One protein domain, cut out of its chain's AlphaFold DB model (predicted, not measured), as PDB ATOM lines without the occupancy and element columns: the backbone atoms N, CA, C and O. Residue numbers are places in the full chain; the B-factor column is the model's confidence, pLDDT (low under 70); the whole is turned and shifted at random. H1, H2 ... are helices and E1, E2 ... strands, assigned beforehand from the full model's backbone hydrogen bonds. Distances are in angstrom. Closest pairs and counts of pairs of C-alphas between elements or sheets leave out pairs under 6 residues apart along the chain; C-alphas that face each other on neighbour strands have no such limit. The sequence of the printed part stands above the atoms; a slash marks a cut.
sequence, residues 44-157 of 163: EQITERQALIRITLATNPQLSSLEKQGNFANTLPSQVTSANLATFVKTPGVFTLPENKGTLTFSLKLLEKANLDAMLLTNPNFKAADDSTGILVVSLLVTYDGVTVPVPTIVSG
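AT A GLANCE: This is residues 44 to 157 of the 163 residues of the protein "Expressed putative lipoprotein" of Mycoplasma mobile (strain ATCC 43663 / 163K / NCTC 11711) (UniProt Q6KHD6). A strongly twisted, curled sheet of four antiparallel strands, with the hairpin of its long strands E3 and E4 at one side and the short strand E1 at the other edge, has the helix H1 slantwise over E3 and E4 on one face. The second helix, H2, only grazes the sheet after a tight turn from E2, and a long unnamed stretch, residues 60 to 93, folds back on itself before reaching E1. The printed part has 114 residues, with two named helices and four named strands in the order H1, E1, E2, H2, E3, E4; the sheet's order is E1, E2, E3, E4. The class is mixed, helices and strands, with 57 residues in named elements. The whole is compact, with a radius of gyration of the C-alphas of 14.9 A and spans of 45 by 30 by 23 A.

HOW THE PARTS SIT: In the sheet, E3, residues 135 to 144, and E4, residues 147 to 156, form a hairpin at 157 degrees, with N 140 and O 151 2.8 A apart, within hydrogen-bond range. E2, residues 103 to 110, is the antiparallel neighbour of E3 at 151 degrees, with N 107 and O 141 at 2.9 A. E1, residues 94 to 96, forms a hairpin with E2, with N 95 and O 104 at 2.9 A. E1 and E4 are the edge strands. H1, residues 44 to 59, is on the sheet at a height of 9.5 A, over E3 and E4, making two layers, a helix on one face of a sheet. On the local plane it stands at 58 degrees to E3, only just slantwise to the strands. The closest C-alphas of H1 and E4 are those of Gln 50 and Val 149, 7.0 A apart. H2, residues 113 to 122, only grazes the sheet, with its residues 113 to 119, and is apart from H1. Every O i to N i+4 pair of H1 is within hydrogen-bond range; in H2 4 of 6 are.

IN THESE COORDINATES: E3 is 28.5 A long from first to last C-alpha, E4 28.2 A and E2 23.1 A, while E1 has three residues. H1 is 22.5 A long and begins at C-alpha 44 at (18.042, 34.008, -31.596); H2 is 14.9 A long. E3 begins at C-alpha 135 at (39.952, 25.724, -3.979), and E4 ends at C-alpha 156 at (40.955, 30.204, -3.922).

THE WHOLE: The C-alphas farthest apart are those of Glu 44 and Asn 74, 46.7 A. The printed part has no cut. The links from H1 to E1, 34 residues, and from H2 to E3, 12 residues, are long; in the first, residues 67 to 68 pair antiparallel with residues 89 to 90. The mean pLDDT of the printed part is 78.6, and 29 residues are under 70, among them 57 to 65 and 116 to 129.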
ATOM      1  N   GLU A  44      17.253  32.816 -31.238       65.31
ATOM      2  CA  GLU A  44      18.042  34.008 -31.596       65.31
ATOM      3  C   GLU A  44      18.070  35.048 -30.469       65.31
ATOM      4  O   GLU A  44      19.137  35.551 -30.119       65.31
ATOM      5  N   GLN A  45      16.926  35.304 -29.833       61.03
ATOM      6  CA  GLN A  45      16.810  36.263 -28.739       61.03
ATOM      7  C   GLN A  45      17.592  35.804 -27.498       61.03
ATOM      8  O   GLN A  45      18.193  36.625 -26.804       61.03
ATOM      9  N   ILE A  46      17.631  34.495 -27.217       64.12
ATOM     10  CA  ILE A  46      18.433  33.938 -26.114       64.12
ATOM     11  C   ILE A  46      19.930  34.105 -26.405       64.12
ATOM     12  O   ILE A  46      20.678  34.538 -25.524       64.12
ATOM     13  N   THR A  47      20.376  33.798 -27.625       72.19
ATOM     14  CA  THR A  47      21.788  33.929 -28.015       72.19
ATOM     15  C   THR A  47      22.255  35.384 -27.995       72.19
ATOM     16  O   THR A  47      23.324  35.670 -27.451       72.19
ATOM     17  N   GLU A  48      21.448  36.314 -28.507       72.62
ATOM     18  CA  GLU A  48      21.761  37.746 -28.492       72.62
ATOM     19  C   GLU A  48      21.864  38.289 -27.056       72.62
ATOM     20  O   GLU A  48      22.846  38.950 -26.703       72.62
ATOM     21  N   ARG A  49      20.918  37.921 -26.179       70.50
ATOM     22  CA  ARG A  49      20.952  38.283 -24.750       70.50
ATOM     23  C   ARG A  49      22.195  37.731 -24.049       70.50
ATOM     24  O   ARG A  49      22.858  38.457 -23.308       70.50
ATOM     25  N   GLN A  50      22.555  36.468 -24.296       71.50
ATOM     26  CA  GLN A  50      23.770  35.869 -23.729       71.50
ATOM     27  C   GLN A  50      25.046  36.574 -24.208       71.50
ATOM     28  O   GLN A  50      25.962  36.793 -23.410       71.50
ATOM     29  N   ALA A  51      25.111  36.951 -25.487       72.00
ATOM     30  CA  ALA A  51      26.241  37.686 -26.044       72.00
ATOM     31  C   ALA A  51      26.386  39.075 -25.399       72.00
ATOM     32  O   ALA A  51      27.488  39.434 -24.980       72.00
ATOM     33  N   LEU A  52      25.283  39.811 -25.226       73.31
ATOM     34  CA  LEU A  52      25.271  41.117 -24.555       73.31
ATOM     35  C   LEU A  52      25.803  41.033 -23.113       73.31
ATOM     36  O   LEU A  52      26.636  41.850 -22.705       73.31
ATOM     37  N   ILE A  53      25.360  40.025 -22.350       72.62
ATOM     38  CA  ILE A  53      25.801  39.805 -20.962       72.62
ATOM     39  C   ILE A  53      27.308  39.524 -20.925       72.62
ATOM     40  O   ILE A  53      28.033  40.141 -20.142       72.62
ATOM     41  N   ARG A  54      27.801  38.638 -21.804       69.50
ATOM     42  CA  ARG A  54      29.234  38.309 -21.894       69.50
ATOM     43  C   ARG A  54      30.085  39.527 -22.243       69.50
ATOM     44  O   ARG A  54      31.108  39.741 -21.597       69.50
ATOM     45  N   ILE A  55      29.659  40.328 -23.222       71.12
ATOM     46  CA  ILE A  55      30.357  41.562 -23.611       71.12
ATOM     47  C   ILE A  55      30.402  42.527 -22.425       71.12
ATOM     48  O   ILE A  55      31.477  43.008 -22.078       71.12
ATOM     49  N   THR A  56      29.274  42.751 -21.749       72.81
ATOM     50  CA  THR A  56      29.219  43.663 -20.599       72.81
ATOM     51  C   THR A  56      30.196  43.245 -19.496       72.81
ATOM     52  O   THR A  56      30.972  44.076 -19.026       72.81
ATOM     53  N   LEU A  57      30.223  41.959 -19.127       69.88
ATOM     54  CA  LEU A  57      31.151  41.439 -18.113       69.88
ATOM     55  C   LEU A  57      32.619  41.558 -18.537       69.88
ATOM     56  O   LEU A  57      33.455  41.937 -17.725       69.88
ATOM     57  N   ALA A  58      32.930  41.273 -19.804       67.00
ATOM     58  CA  ALA A  58      34.287  41.402 -20.330       67.00
ATOM     59  C   ALA A  58      34.764  42.865 -20.357       67.00
ATOM     60  O   ALA A  58      35.936  43.142 -20.121       67.00
ATOM     61  N   THR A  59      33.855  43.803 -20.634       66.12
ATOM     62  CA  THR A  59      34.169  45.238 -20.702       66.12
ATOM     63  C   THR A  59      34.213  45.931 -19.341       66.12
ATOM     64  O   THR A  59      34.772  47.022 -19.251       66.12
ATOM     65  N   ASN A  60      33.669  45.321 -18.280       63.12
ATOM     66  CA  ASN A  60      33.664  45.905 -16.943       63.12
ATOM     67  C   ASN A  60      34.537  45.094 -15.964       63.12
ATOM     68  O   ASN A  60      34.047  44.173 -15.303       63.12
ATOM     69  N   PRO A  61      35.826  45.454 -15.811       57.47
ATOM     70  CA  PRO A  61      36.752  44.715 -14.957       57.47
ATOM     71  C   PRO A  61      36.336  44.709 -13.477       57.47
ATOM     72  O   PRO A  61      36.669  43.759 -12.772       57.47
ATOM     73  N   GLN A  62      35.548  45.689 -13.011       56.88
ATOM     74  CA  GLN A  62      35.060  45.729 -11.624       56.88
ATOM     75  C   GLN A  62      33.983  44.675 -11.320       56.88
ATOM     76  O   GLN A  62      33.779  44.334 -10.159       56.88
ATOM     77  N   LEU A  63      33.318  44.125 -12.344       60.44
ATOM     78  CA  LEU A  63      32.328  43.048 -12.194       60.44
ATOM     79  C   LEU A  63      32.954  41.647 -12.300       60.44
ATOM     80  O   LEU A  63      32.271  40.652 -12.065       60.44
ATOM     81  N   SER A  64      34.237  41.564 -12.669       57.16
ATOM     82  CA  SER A  64      34.916  40.298 -12.978       57.16
ATOM     83  C   SER A  64      35.594  39.636 -11.772       57.16
ATOM     84  O   SER A  64      35.841  38.430 -11.798       57.16
ATOM     85  N   SER A  65      35.864  40.387 -10.698       62.09
ATOM     86  CA  SER A  65      36.487  39.855  -9.485       62.09
ATOM     87  C   SER A  65      35.485  39.800  -8.338       62.09
ATOM     88  O   SER A  65      35.062  40.836  -7.826       62.09
ATOM     89  N   LEU A  66      35.137  38.588  -7.904       75.12
ATOM     90  CA  LEU A  66      34.395  38.398  -6.662       75.12
ATOM     91  C   LEU A  66      35.240  38.872  -5.474       75.12
ATOM     92  O   LEU A  66      36.411  38.506  -5.345       75.12
ATOM     93  N   GLU A  67      34.636  39.664  -4.596       82.94
ATOM     94  CA  GLU A  67      35.289  40.136  -3.380       82.94
ATOM     95  C   GLU A  67      35.248  39.012  -2.331       82.94
ATOM     96  O   GLU A  67      34.181  38.523  -1.945       82.94
ATOM     97  N   LYS A  68      36.431  38.561  -1.905       86.81
ATOM     98  CA  LYS A  68      36.589  37.564  -0.839       86.81
ATOM     99  C   LYS A  68      36.342  38.235   0.514       86.81
ATOM    100  O   LYS A  68      36.925  39.277   0.790       86.81
ATOM    101  N   GLN A  69      35.536  37.616   1.370       89.50
ATOM    102  CA  GLN A  69      35.275  38.057   2.743       89.50
ATOM    103  C   GLN A  69      35.231  36.872   3.726       89.50
ATOM    104  O   GLN A  69      35.070  35.734   3.322       89.50
ATOM    105  N   GLY A  70      35.392  37.103   5.028       88.88
ATOM    106  CA  GLY A  70      35.308  36.027   6.029       88.88
ATOM    107  C   GLY A  70      36.587  35.193   6.208       88.88
ATOM    108  O   GLY A  70      37.675  35.563   5.765       88.88
ATOM    109  N   ASN A  71      36.473  34.076   6.939       91.06
ATOM    110  CA  ASN A  71      37.623  33.309   7.433       91.06
ATOM    111  C   ASN A  71      37.987  32.116   6.533       91.06
ATOM    112  O   ASN A  71      37.730  30.959   6.870       91.06
ATOM    113  N   PHE A  72      38.616  32.397   5.395       91.44
ATOM    114  CA  PHE A  72      39.098  31.359   4.480       91.44
ATOM    115  C   PHE A  72      40.203  30.488   5.087       91.44
ATOM    116  O   PHE A  72      40.189  29.276   4.907       91.44
ATOM    117  N   ALA A  73      41.126  31.084   5.849       89.44
ATOM    118  CA  ALA A  73      42.311  30.399   6.372       89.44
ATOM    119  C   ALA A  73      41.987  29.255   7.349       89.44
ATOM    120  O   ALA A  73      42.774  28.319   7.480       89.44
ATOM    121  N   ASN A  74      40.828  29.314   8.013       92.19
ATOM    122  CA  ASN A  74      40.396  28.298   8.975       92.19
ATOM    123  C   ASN A  74      39.237  27.421   8.483       92.19
ATOM    124  O   ASN A  74      38.814  26.536   9.224       92.19
ATOM    125  N   THR A  75      38.741  27.642   7.265       92.62
ATOM    126  CA  THR A  75      37.588  26.916   6.716       92.62
ATOM    127  C   THR A  75      38.039  26.040   5.556       92.62
ATOM    128  O   THR A  75      38.725  26.523   4.657       92.62
ATOM    129  N   LEU A  76      37.660  24.766   5.566       92.00
ATOM    130  CA  LEU A  76      37.868  23.873   4.424       92.00
ATOM    131  C   LEU A  76      36.821  24.157   3.329       92.00
ATOM    132  O   LEU A  76      35.675  24.465   3.669       92.00
ATOM    133  N   PRO A  77      37.152  24.018   2.032       90.62
ATOM    134  CA  PRO A  77      36.180  24.111   0.941       90.62
ATOM    135  C   PRO A  77      34.902  23.286   1.168       90.62
ATOM    136  O   PRO A  77      33.805  23.793   0.935       90.62
ATOM    137  N   SER A  78      35.018  22.060   1.681       89.69
ATOM    138  CA  SER A  78      33.889  21.162   1.971       89.69
ATOM    139  C   SER A  78      32.938  21.665   3.064       89.69
ATOM    140  O   SER A  78      31.781  21.248   3.116       89.69
ATOM    141  N   GLN A  79      33.394  22.579   3.925       91.25
ATOM    142  CA  GLN A  79      32.570  23.207   4.965       91.25
ATOM    143  C   GLN A  79      31.733  24.374   4.422       91.25
ATOM    144  O   GLN A  79      30.863  24.909   5.124       91.25
ATOM    145  N   VAL A  80      31.978  24.786   3.177       90.94
ATOM    146  CA  VAL A  80      31.174  25.799   2.504       90.94
ATOM    147  C   VAL A  80      29.951  25.140   1.880       90.94
ATOM    148  O   VAL A  80      30.034  24.227   1.064       90.94
ATOM    149  N   THR A  81      28.788  25.643   2.262       91.69
ATOM    150  CA  THR A  81      27.473  25.214   1.798       91.69
ATOM    151  C   THR A  81      26.782  26.374   1.094       91.69
ATOM    152  O   THR A  81      27.135  27.539   1.280       91.69
ATOM    153  N   SER A  82      25.724  26.096   0.333       88.44
ATOM    154  CA  SER A  82      24.907  27.157  -0.273       88.44
ATOM    155  C   SER A  82      24.336  28.142   0.758       88.44
ATOM    156  O   SER A  82      24.115  29.301   0.423       88.44
ATOM    157  N   ALA A  83      24.126  27.707   2.007       90.00
ATOM    158  CA  ALA A  83      23.569  28.539   3.071       90.00
ATOM    159  C   ALA A  83      24.580  29.545   3.650       90.00
ATOM    160  O   ALA A  83      24.192  30.650   4.019       90.00
ATOM    161  N   ASN A  84      25.867  29.186   3.724       92.00
ATOM    162  CA  ASN A  84      26.913  30.062   4.264       92.00
ATOM    163  C   ASN A  84      27.814  30.677   3.179       92.00
ATOM    164  O   ASN A  84      28.663  31.498   3.500       92.00
ATOM    165  N   LEU A  85      27.622  30.356   1.896       90.50
ATOM    166  CA  LEU A  85      28.465  30.857   0.805       90.50
ATOM    167  C   LEU A  85      28.588  32.393   0.787       90.50
ATOM    168  O   LEU A  85      29.671  32.936   0.558       90.50
ATOM    169  N   ALA A  86      27.498  33.097   1.094       89.00
ATOM    170  CA  ALA A  86      27.482  34.556   1.158       89.00
ATOM    171  C   ALA A  86      28.383  35.135   2.269       89.00
ATOM    172  O   ALA A  86      28.749  36.303   2.190       89.00
ATOM    173  N   THR A  87      28.792  34.355   3.280       92.38
ATOM    174  CA  THR A  87      29.744  34.815   4.314       92.38
ATOM    175  C   THR A  87      31.191  34.778   3.838       92.38
ATOM    176  O   THR A  87      32.046  35.383   4.481       92.38
ATOM    177  N   PHE A  88      31.463  34.073   2.735       91.50
ATOM    178  CA  PHE A  88      32.798  33.941   2.154       91.50
ATOM    179  C   PHE A  88      32.997  34.834   0.937       91.50
ATOM    180  O   PHE A  88      34.091  35.314   0.663       91.50
ATOM    181  N   VAL A  89      31.940  35.066   0.168       89.44
ATOM    182  CA  VAL A  89      32.064  35.765  -1.106       89.44
ATOM    183  C   VAL A  89      30.966  36.795  -1.229       89.44
ATOM    184  O   VAL A  89      29.781  36.479  -1.108       89.44
ATOM    185  N   LYS A  90      31.366  38.033  -1.492       86.62
ATOM    186  CA  LYS A  90      30.441  39.130  -1.724       86.62
ATOM    187  C   LYS A  90      30.165  39.254  -3.214       86.62
ATOM    188  O   LYS A  90      31.074  39.364  -4.038       86.62
ATOM    189  N   THR A  91      28.884  39.222  -3.564       84.62
ATOM    190  CA  THR A  91      28.435  39.521  -4.922       84.62
ATOM    191  C   THR A  91      28.600  41.009  -5.224       84.62
ATOM    192  O   THR A  91      28.358  41.819  -4.328       84.62
ATOM    193  N   PRO A  92      28.846  41.389  -6.489       74.88
ATOM    194  CA  PRO A  92      28.823  42.787  -6.935       74.88
ATOM    195  C   PRO A  92      27.478  43.511  -6.718       74.88
ATOM    196  O   PRO A  92      27.386  44.718  -6.913       74.88
ATOM    197  N   GLY A  93      26.429  42.794  -6.303       77.81
ATOM    198  CA  GLY A  93      25.129  43.359  -5.965       77.81
ATOM    199  C   GLY A  93      24.271  43.572  -7.205       77.81
ATOM    200  O   GLY A  93      23.963  42.620  -7.918       77.81
ATOM    201  N   VAL A  94      23.850  44.813  -7.431       82.12
ATOM    202  CA  VAL A  94      22.999  45.211  -8.553       82.12
ATOM    203  C   VAL A  94      23.758  46.241  -9.381       82.12
ATOM    204  O   VAL A  94      24.204  47.252  -8.843       82.12
ATOM    205  N   PHE A  95      23.907  45.992 -10.681       81.75
ATOM    206  CA  PHE A  95      24.593  46.899 -11.600       81.75
ATOM    207  C   PHE A  95      23.624  47.406 -12.662       81.75
ATOM    208  O   PHE A  95      23.045  46.618 -13.407       81.75
ATOM    209  N   THR A  96      23.459  48.720 -12.763       81.50
ATOM    210  CA  THR A  96      22.634  49.325 -13.812       81.50
ATOM    211  C   THR A  96      23.472  49.516 -15.066       81.50
ATOM    212  O   THR A  96      24.524  50.156 -15.028       81.50
ATOM    213  N   LEU A  97      23.011  48.954 -16.182       79.81
ATOM    214  CA  LEU A  97      23.661  49.135 -17.471       79.81
ATOM    215  C   LEU A  97      23.568  50.607 -17.910       79.81
ATOM    216  O   LEU A  97      22.548  51.257 -17.654       79.81
ATOM    217  N   PRO A  98      24.588  51.130 -18.613       76.81
ATOM    218  CA  PRO A  98      24.530  52.464 -19.196       76.81
ATOM    219  C   PRO A  98      23.313  52.643 -20.107       76.81
ATOM    220  O   PRO A  98      22.764  51.675 -20.637       76.81
ATOM    221  N   GLU A  99      22.927  53.903 -20.326       81.94
ATOM    222  CA  GLU A  99      21.889  54.274 -21.300       81.94
ATOM    223  C   GLU A  99      20.519  53.633 -21.009       81.94
ATOM    224  O   GLU A  99      19.738  53.381 -21.922       81.94
ATOM    225  N   ASN A 100      20.224  53.354 -19.732       70.06
ATOM    226  CA  ASN A 100      18.982  52.714 -19.283       70.06
ATOM    227  C   ASN A 100      18.710  51.355 -19.943       70.06
ATOM    228  O   ASN A 100      17.560  50.928 -20.043       70.06
ATOM    229  N   LYS A 101      19.761  50.632 -20.340       78.19
ATOM    230  CA  LYS A 101      19.635  49.294 -20.936       78.19
ATOM    231  C   LYS A 101      19.152  48.230 -19.947       78.19
ATOM    232  O   LYS A 101      19.034  47.078 -20.331       78.19
ATOM    233  N   GLY A 102      18.854  48.586 -18.700       81.62
ATOM    234  CA  GLY A 102      18.311  47.699 -17.676       81.62
ATOM    235  C   GLY A 102      19.316  47.406 -16.569       81.62
ATOM    236  O   GLY A 102      20.308  48.114 -16.395       81.62
ATOM    237  N   THR A 103      19.044  46.357 -15.801       85.50
ATOM    238  CA  THR A 103      19.773  46.060 -14.570       85.50
ATOM    239  C   THR A 103      20.270  44.622 -14.575       85.50
ATOM    240  O   THR A 103      19.530  43.700 -14.915       85.50
ATOM    241  N   LEU A 104      21.528  44.441 -14.188       84.88
ATOM    242  CA  LEU A 104      22.129  43.152 -13.894       84.88
ATOM    243  C   LEU A 104      21.993  42.865 -12.403       84.88
ATOM    244  O   LEU A 104      22.421  43.664 -11.565       84.88
ATOM    245  N   THR A 105      21.440  41.707 -12.073       86.94
ATOM    246  CA  THR A 105      21.424  41.189 -10.704       86.94
ATOM    247  C   THR A 105      22.357  39.996 -10.610       86.94
ATOM    248  O   THR A 105      22.293  39.082 -11.433       86.94
ATOM    249  N   PHE A 106      23.215  40.004  -9.596       86.38
ATOM    250  CA  PHE A 106      24.189  38.949  -9.361       86.38
ATOM    251  C   PHE A 106      23.755  38.076  -8.187       86.38
ATOM    252  O   PHE A 106      23.356  38.580  -7.140       86.38
ATOM    253  N   SER A 107      23.872  36.764  -8.344       86.81
ATOM    254  CA  SER A 107      23.703  35.802  -7.252       86.81
ATOM    255  C   SER A 107      24.772  34.718  -7.326       86.81
ATOM    256  O   SER A 107      25.397  34.518  -8.365       86.81
ATOM    257  N   LEU A 108      25.023  34.035  -6.214       87.50
ATOM    258  CA  LEU A 108      25.996  32.948  -6.150       87.50
ATOM    259  C   LEU A 108      25.284  31.616  -6.010       87.50
ATOM    260  O   LEU A 108      24.310  31.489  -5.269       87.50
ATOM    261  N   LYS A 109      25.826  30.608  -6.680       88.12
ATOM    262  CA  LYS A 109      25.428  29.219  -6.504       88.12
ATOM    263  C   LYS A 109      26.673  28.363  -6.324       88.12
ATOM    264  O   LYS A 109      27.624  28.489  -7.090       88.12
ATOM    265  N   LEU A 110      26.665  27.476  -5.333       87.25
ATOM    266  CA  LEU A 110      27.704  26.460  -5.217       87.25
ATOM    267  C   LEU A 110      27.595  25.497  -6.409       87.25
ATOM    268  O   LEU A 110      26.499  25.037  -6.738       87.25
ATOM    269  N   LEU A 111      28.709  25.226  -7.089       82.69
ATOM    270  CA  LEU A 111      28.705  24.273  -8.194       82.69
ATOM    271  C   LEU A 111      28.673  22.853  -7.636       82.69
ATOM    272  O   LEU A 111      29.584  22.415  -6.942       82.69
ATOM    273  N   GLU A 112      27.601  22.137  -7.953       72.12
ATOM    274  CA  GLU A 112      27.481  20.711  -7.666       72.12
ATOM    275  C   GLU A 112      28.399  19.901  -8.587       72.12
ATOM    276  O   GLU A 112      28.695  20.314  -9.711       72.12
ATOM    277  N   LYS A 113      28.813  18.715  -8.129       69.62
ATOM    278  CA  LYS A 113      29.789  17.849  -8.811       69.62
ATOM    279  C   LYS A 113      29.475  17.612 -10.296       69.62
ATOM    280  O   LYS A 113      30.363  17.747 -11.126       69.62
ATOM    281  N   ALA A 114      28.207  17.377 -10.639       66.25
ATOM    282  CA  ALA A 114      27.777  17.164 -12.024       66.25
ATOM    283  C   ALA A 114      28.070  18.363 -12.951       66.25
ATOM    284  O   ALA A 114      28.348  18.192 -14.136       66.25
ATOM    285  N   ASN A 115      28.055  19.585 -12.414       70.38
ATOM    286  CA  ASN A 115      28.339  20.798 -13.181       70.38
ATOM    287  C   ASN A 115      29.846  21.087 -13.265       70.38
ATOM    288  O   ASN A 115      30.290  21.749 -14.206       70.38
ATOM    289  N   LEU A 116      30.639  20.585 -12.310       68.88
ATOM    290  CA  LEU A 116      32.100  20.629 -12.388       68.88
ATOM    291  C   LEU A 116      32.630  19.781 -13.550       68.88
ATOM    292  O   LEU A 116      33.553  20.219 -14.232       68.88
ATOM    293  N   ASP A 117      32.022  18.626 -13.819       67.25
ATOM    294  CA  ASP A 117      32.439  17.745 -14.919       67.25
ATOM    295  C   ASP A 117      32.275  18.431 -16.288       67.25
ATOM    296  O   ASP A 117      33.165  18.378 -17.140       67.25
ATOM    297  N   ALA A 118      31.184  19.181 -16.472       68.88
ATOM    298  CA  ALA A 118      30.965  19.998 -17.667       68.88
ATOM    299  C   ALA A 118      31.996  21.138 -17.814       68.88
ATOM    300  O   ALA A 118      32.384  21.497 -18.929       68.88
ATOM    301  N   MET A 119      32.476  21.702 -16.702       66.94
ATOM    302  CA  MET A 119      33.537  22.713 -16.725       66.94
ATOM    303  C   MET A 119      34.912  22.119 -17.032       66.94
ATOM    304  O   MET A 119      35.657  22.706 -17.815       66.94
ATOM    305  N   LEU A 120      35.237  20.950 -16.475       66.50
ATOM    306  CA  LEU A 120      36.487  20.235 -16.759       66.50
ATOM    307  C   LEU A 120      36.642  19.931 -18.257       66.50
ATOM    308  O   LEU A 120      37.737  20.051 -18.801       66.50
ATOM    309  N   LEU A 121      35.535  19.620 -18.941       64.50
ATOM    310  CA  LEU A 121      35.505  19.393 -20.392       64.50
ATOM    311  C   LEU A 121      35.874  20.633 -21.219       64.50
ATOM    312  O   LEU A 121      36.400  20.501 -22.322       64.50
ATOM    313  N   THR A 122      35.593  21.833 -20.711       63.78
ATOM    314  CA  THR A 122      35.842  23.096 -21.430       63.78
ATOM    315  C   THR A 122      37.116  23.803 -20.974       63.78
ATOM    316  O   THR A 122      37.640  24.651 -21.695       63.78
ATOM    317  N   ASN A 123      37.648  23.436 -19.807       64.00
ATOM    318  CA  ASN A 123      38.908  23.934 -19.283       64.00
ATOM    319  C   ASN A 123      39.675  22.796 -18.585       64.00
ATOM    320  O   ASN A 123      39.485  22.577 -17.389       64.00
ATOM    321  N   PRO A 124      40.581  22.093 -19.286       65.81
ATOM    322  CA  PRO A 124      41.303  20.950 -18.719       65.81
ATOM    323  C   PRO A 124      42.288  21.334 -17.602       65.81
ATOM    324  O   PRO A 124      42.722  20.473 -16.845       65.81
ATOM    325  N   ASN A 125      42.636  22.619 -17.468       64.31
ATOM    326  CA  ASN A 125      43.490  23.116 -16.381       64.31
ATOM    327  C   ASN A 125      42.703  23.420 -15.099       64.31
ATOM    328  O   ASN A 125      43.279  23.829 -14.088       64.31
ATOM    329  N   PHE A 126      41.384  23.272 -15.139       68.38
ATOM    330  CA  PHE A 126      40.524  23.503 -14.001       68.38
ATOM    331  C   PHE A 126      40.700  22.388 -12.963       68.38
ATOM    332  O   PHE A 126      40.628  21.207 -13.286       68.38
ATOM    333  N   LYS A 127      40.923  22.760 -11.700       66.31
ATOM    334  CA  LYS A 127      40.916  21.819 -10.574       66.31
ATOM    335  C   LYS A 127      39.617  21.992  -9.800       66.31
ATOM    336  O   LYS A 127      39.241  23.111  -9.459       66.31
ATOM    337  N   ALA A 128      38.928  20.875  -9.586       63.81
ATOM    338  CA  ALA A 128      37.676  20.825  -8.852       63.81
ATOM    339  C   ALA A 128      37.838  21.289  -7.399       63.81
ATOM    340  O   ALA A 128      38.952  21.341  -6.878       63.81
ATOM    341  N   ALA A 129      36.714  21.617  -6.756       69.88
ATOM    342  CA  ALA A 129      36.708  21.964  -5.345       69.88
ATOM    343  C   ALA A 129      37.210  20.776  -4.515       69.88
ATOM    344  O   ALA A 129      36.598  19.709  -4.533       69.88
ATOM    345  N   ASP A 130      38.330  20.964  -3.827       79.62
ATOM    346  CA  ASP A 130      38.965  19.917  -3.034       79.62
ATOM    347  C   ASP A 130      39.671  20.545  -1.832       79.62
ATOM    348  O   ASP A 130      40.457  21.491  -1.974       79.62
ATOM    349  N   ASP A 131      39.414  19.974  -0.658       86.94
ATOM    350  CA  ASP A 131      40.073  20.311   0.598       86.94
ATOM    351  C   ASP A 131      41.588  20.136   0.511       86.94
ATOM    352  O   ASP A 131      42.324  20.863   1.174       86.94
ATOM    353  N   SER A 132      42.081  19.244  -0.350       85.81
ATOM    354  CA  SER A 132      43.517  19.088  -0.591       85.81
ATOM    355  C   SER A 132      44.141  20.284  -1.318       85.81
ATOM    356  O   SER A 132      45.349  20.481  -1.242       85.81
ATOM    357  N   THR A 133      43.341  21.099  -2.015       86.25
ATOM    358  CA  THR A 133      43.818  22.232  -2.828       86.25
ATOM    359  C   THR A 133      43.462  23.597  -2.245       86.25
ATOM    360  O   THR A 133      44.056  24.598  -2.645       86.25
ATOM    361  N   GLY A 134      42.491  23.665  -1.325       88.25
ATOM    362  CA  GLY A 134      41.982  24.936  -0.797       88.25
ATOM    363  C   GLY A 134      41.227  25.763  -1.850       88.25
ATOM    364  O   GLY A 134      41.149  26.995  -1.749       88.25
ATOM    365  N   ILE A 135      40.713  25.104  -2.893       86.69
ATOM    366  CA  ILE A 135      39.952  25.724  -3.979       86.69
ATOM    367  C   ILE A 135      38.473  25.385  -3.800       86.69
ATOM    368  O   ILE A 135      38.109  24.233  -3.585       86.69
ATOM    369  N   LEU A 136      37.622  26.399  -3.931       86.12
ATOM    370  CA  LEU A 136      36.174  26.288  -4.026       86.12
ATOM    371  C   LEU A 136      35.727  26.845  -5.377       86.12
ATOM    372  O   LEU A 136      36.202  27.890  -5.824       86.12
ATOM    373  N   VAL A 137      34.775  26.181  -6.020       84.81
ATOM    374  CA  VAL A 137      34.231  26.636  -7.300       84.81
ATOM    375  C   VAL A 137      32.774  27.023  -7.114       84.81
ATOM    376  O   VAL A 137      31.969  26.259  -6.581       84.81
ATOM    377  N   VAL A 138      32.434  28.222  -7.572       84.12
ATOM    378  CA  VAL A 138      31.092  28.793  -7.472       84.12
ATOM    379  C   VAL A 138      30.645  29.285  -8.841       84.12
ATOM    380  O   VAL A 138      31.444  29.726  -9.661       84.12
ATOM    381  N   SER A 139      29.354  29.209  -9.120       84.12
ATOM    382  CA  SER A 139      28.775  29.864 -10.282       84.12
ATOM    383  C   SER A 139      28.271  31.235  -9.855       84.12
ATOM    384  O   SER A 139      27.388  31.334  -9.001       84.12
ATOM    385  N   LEU A 140      28.794  32.285 -10.479       83.62
ATOM    386  CA  LEU A 140      28.175  33.600 -10.455       83.62
ATOM    387  C   LEU A 140      27.027  33.587 -11.462       83.62
ATOM    388  O   LEU A 140      27.231  33.417 -12.658       83.62
ATOM    389  N   LEU A 141      25.801  33.703 -10.984       85.88
ATOM    390  CA  LEU A 141      24.620  33.800 -11.826       85.88
ATOM    391  C   LEU A 141      24.342  35.275 -12.090       85.88
ATOM    392  O   LEU A 141      24.189  36.056 -11.148       85.88
ATOM    393  N   VAL A 142      24.271  35.645 -13.365       85.50
ATOM    394  CA  VAL A 142      23.933  37.004 -13.791       85.50
ATOM    395  C   VAL A 142      22.556  36.972 -14.425       85.50
ATOM    396  O   VAL A 142      22.349  36.265 -15.411       85.50
ATOM    397  N   THR A 143      21.623  37.729 -13.857       85.94
ATOM    398  CA  THR A 143      20.261  37.857 -14.372       85.94
ATOM    399  C   THR A 143      20.084  39.212 -15.038       85.94
ATOM    400  O   THR A 143      20.350  40.245 -14.423       85.94
ATOM    401  N   TYR A 144      19.612  39.195 -16.283       85.00
ATOM    402  CA  TYR A 144      19.262  40.373 -17.069       85.00
ATOM    403  C   TYR A 144      17.930  40.125 -17.775       85.00
ATOM    404  O   TYR A 144      17.802  39.151 -18.517       85.00
ATOM    405  N   ASP A 145      16.939  40.983 -17.523       81.94
ATOM    406  CA  ASP A 145      15.605  40.902 -18.139       81.94
ATOM    407  C   ASP A 145      14.985  39.486 -18.071       81.94
ATOM    408  O   ASP A 145      14.578  38.892 -19.072       81.94
ATOM    409  N   GLY A 146      15.022  38.887 -16.875       80.56
ATOM    410  CA  GLY A 146      14.499  37.542 -16.604       80.56
ATOM    411  C   GLY A 146      15.359  36.376 -17.109       80.56
ATOM    412  O   GLY A 146      15.053  35.227 -16.800       80.56
ATOM    413  N   VAL A 147      16.447  36.633 -17.840       79.19
ATOM    414  CA  VAL A 147      17.368  35.594 -18.325       79.19
ATOM    415  C   VAL A 147      18.558  35.477 -17.387       79.19
ATOM    416  O   VAL A 147      19.305  36.437 -17.202       79.19
ATOM    417  N   THR A 148      18.759  34.284 -16.827       83.56
ATOM    418  CA  THR A 148      19.897  33.972 -15.957       83.56
ATOM    419  C   THR A 148      20.962  33.199 -16.721       83.56
ATOM    420  O   THR A 148      20.691  32.144 -17.294       83.56
ATOM    421  N   VAL A 149      22.192  33.706 -16.689       80.19
ATOM    422  CA  VAL A 149      23.355  33.062 -17.301       80.19
ATOM    423  C   VAL A 149      24.352  32.682 -16.208       80.19
ATOM    424  O   VAL A 149      24.751  33.549 -15.424       80.19
ATOM    425  N   PRO A 150      24.778  31.409 -16.141       78.69
ATOM    426  CA  PRO A 150      25.857  31.012 -15.256       78.69
ATOM    427  C   PRO A 150      27.203  31.469 -15.818       78.69
ATOM    428  O   PRO A 150      27.558  31.188 -16.964       78.69
ATOM    429  N   VAL A 151      27.964  32.152 -14.977       76.25
ATOM    430  CA  VAL A 151      29.354  32.525 -15.200       76.25
ATOM    431  C   VAL A 151      30.188  31.733 -14.197       76.25
ATOM    432  O   VAL A 151      30.067  31.947 -12.989       76.25
ATOM    433  N   PRO A 152      31.008  30.779 -14.654       70.50
ATOM    434  CA  PRO A 152      31.848  30.017 -13.748       70.50
ATOM    435  C   PRO A 152      32.856  30.932 -13.055       70.50
ATOM    436  O   PRO A 152      33.470  31.792 -13.688       70.50
ATOM    437  N   THR A 153      33.037  30.760 -11.748       77.69
ATOM    438  CA  THR A 153      33.990  31.546 -10.964       77.69
ATOM    439  C   THR A 153      34.735  30.676  -9.955       77.69
ATOM    440  O   THR A 153      34.199  29.737  -9.371       77.69
ATOM    441  N   ILE A 154      36.014  30.981  -9.756       78.12
ATOM    442  CA  ILE A 154      36.906  30.206  -8.894       78.12
ATOM    443  C   ILE A 154      37.265  31.046  -7.680       78.12
ATOM    444  O   ILE A 154      37.691  32.195  -7.812       78.12
ATOM    445  N   VAL A 155      37.127  30.454  -6.498       81.62
ATOM    446  CA  VAL A 155      37.467  31.073  -5.223       81.62
ATOM    447  C   VAL A 155      38.574  30.252  -4.574       81.62
ATOM    448  O   VAL A 155      38.387  29.110  -4.177       81.62
ATOM    449  N   SER A 156      39.761  30.840  -4.486       83.69
ATOM    450  CA  SER A 156      40.955  30.204  -3.922       83.69
ATOM    451  C   SER A 156      41.305  30.743  -2.535       83.69
ATOM    452  O   SER A 156      40.906  31.856  -2.176       83.69
ATOM    453  N   GLY A 157      42.129  30.004  -1.791       85.81
ATOM    454  CA  GLY A 157      42.715  30.462  -0.526       85.81
ATOM    455  C   GLY A 157      41.993  29.970   0.725       85.81
ATOM    456  O   GLY A 157      42.240  30.506   1.801       85.81
TER     457      GLY A 157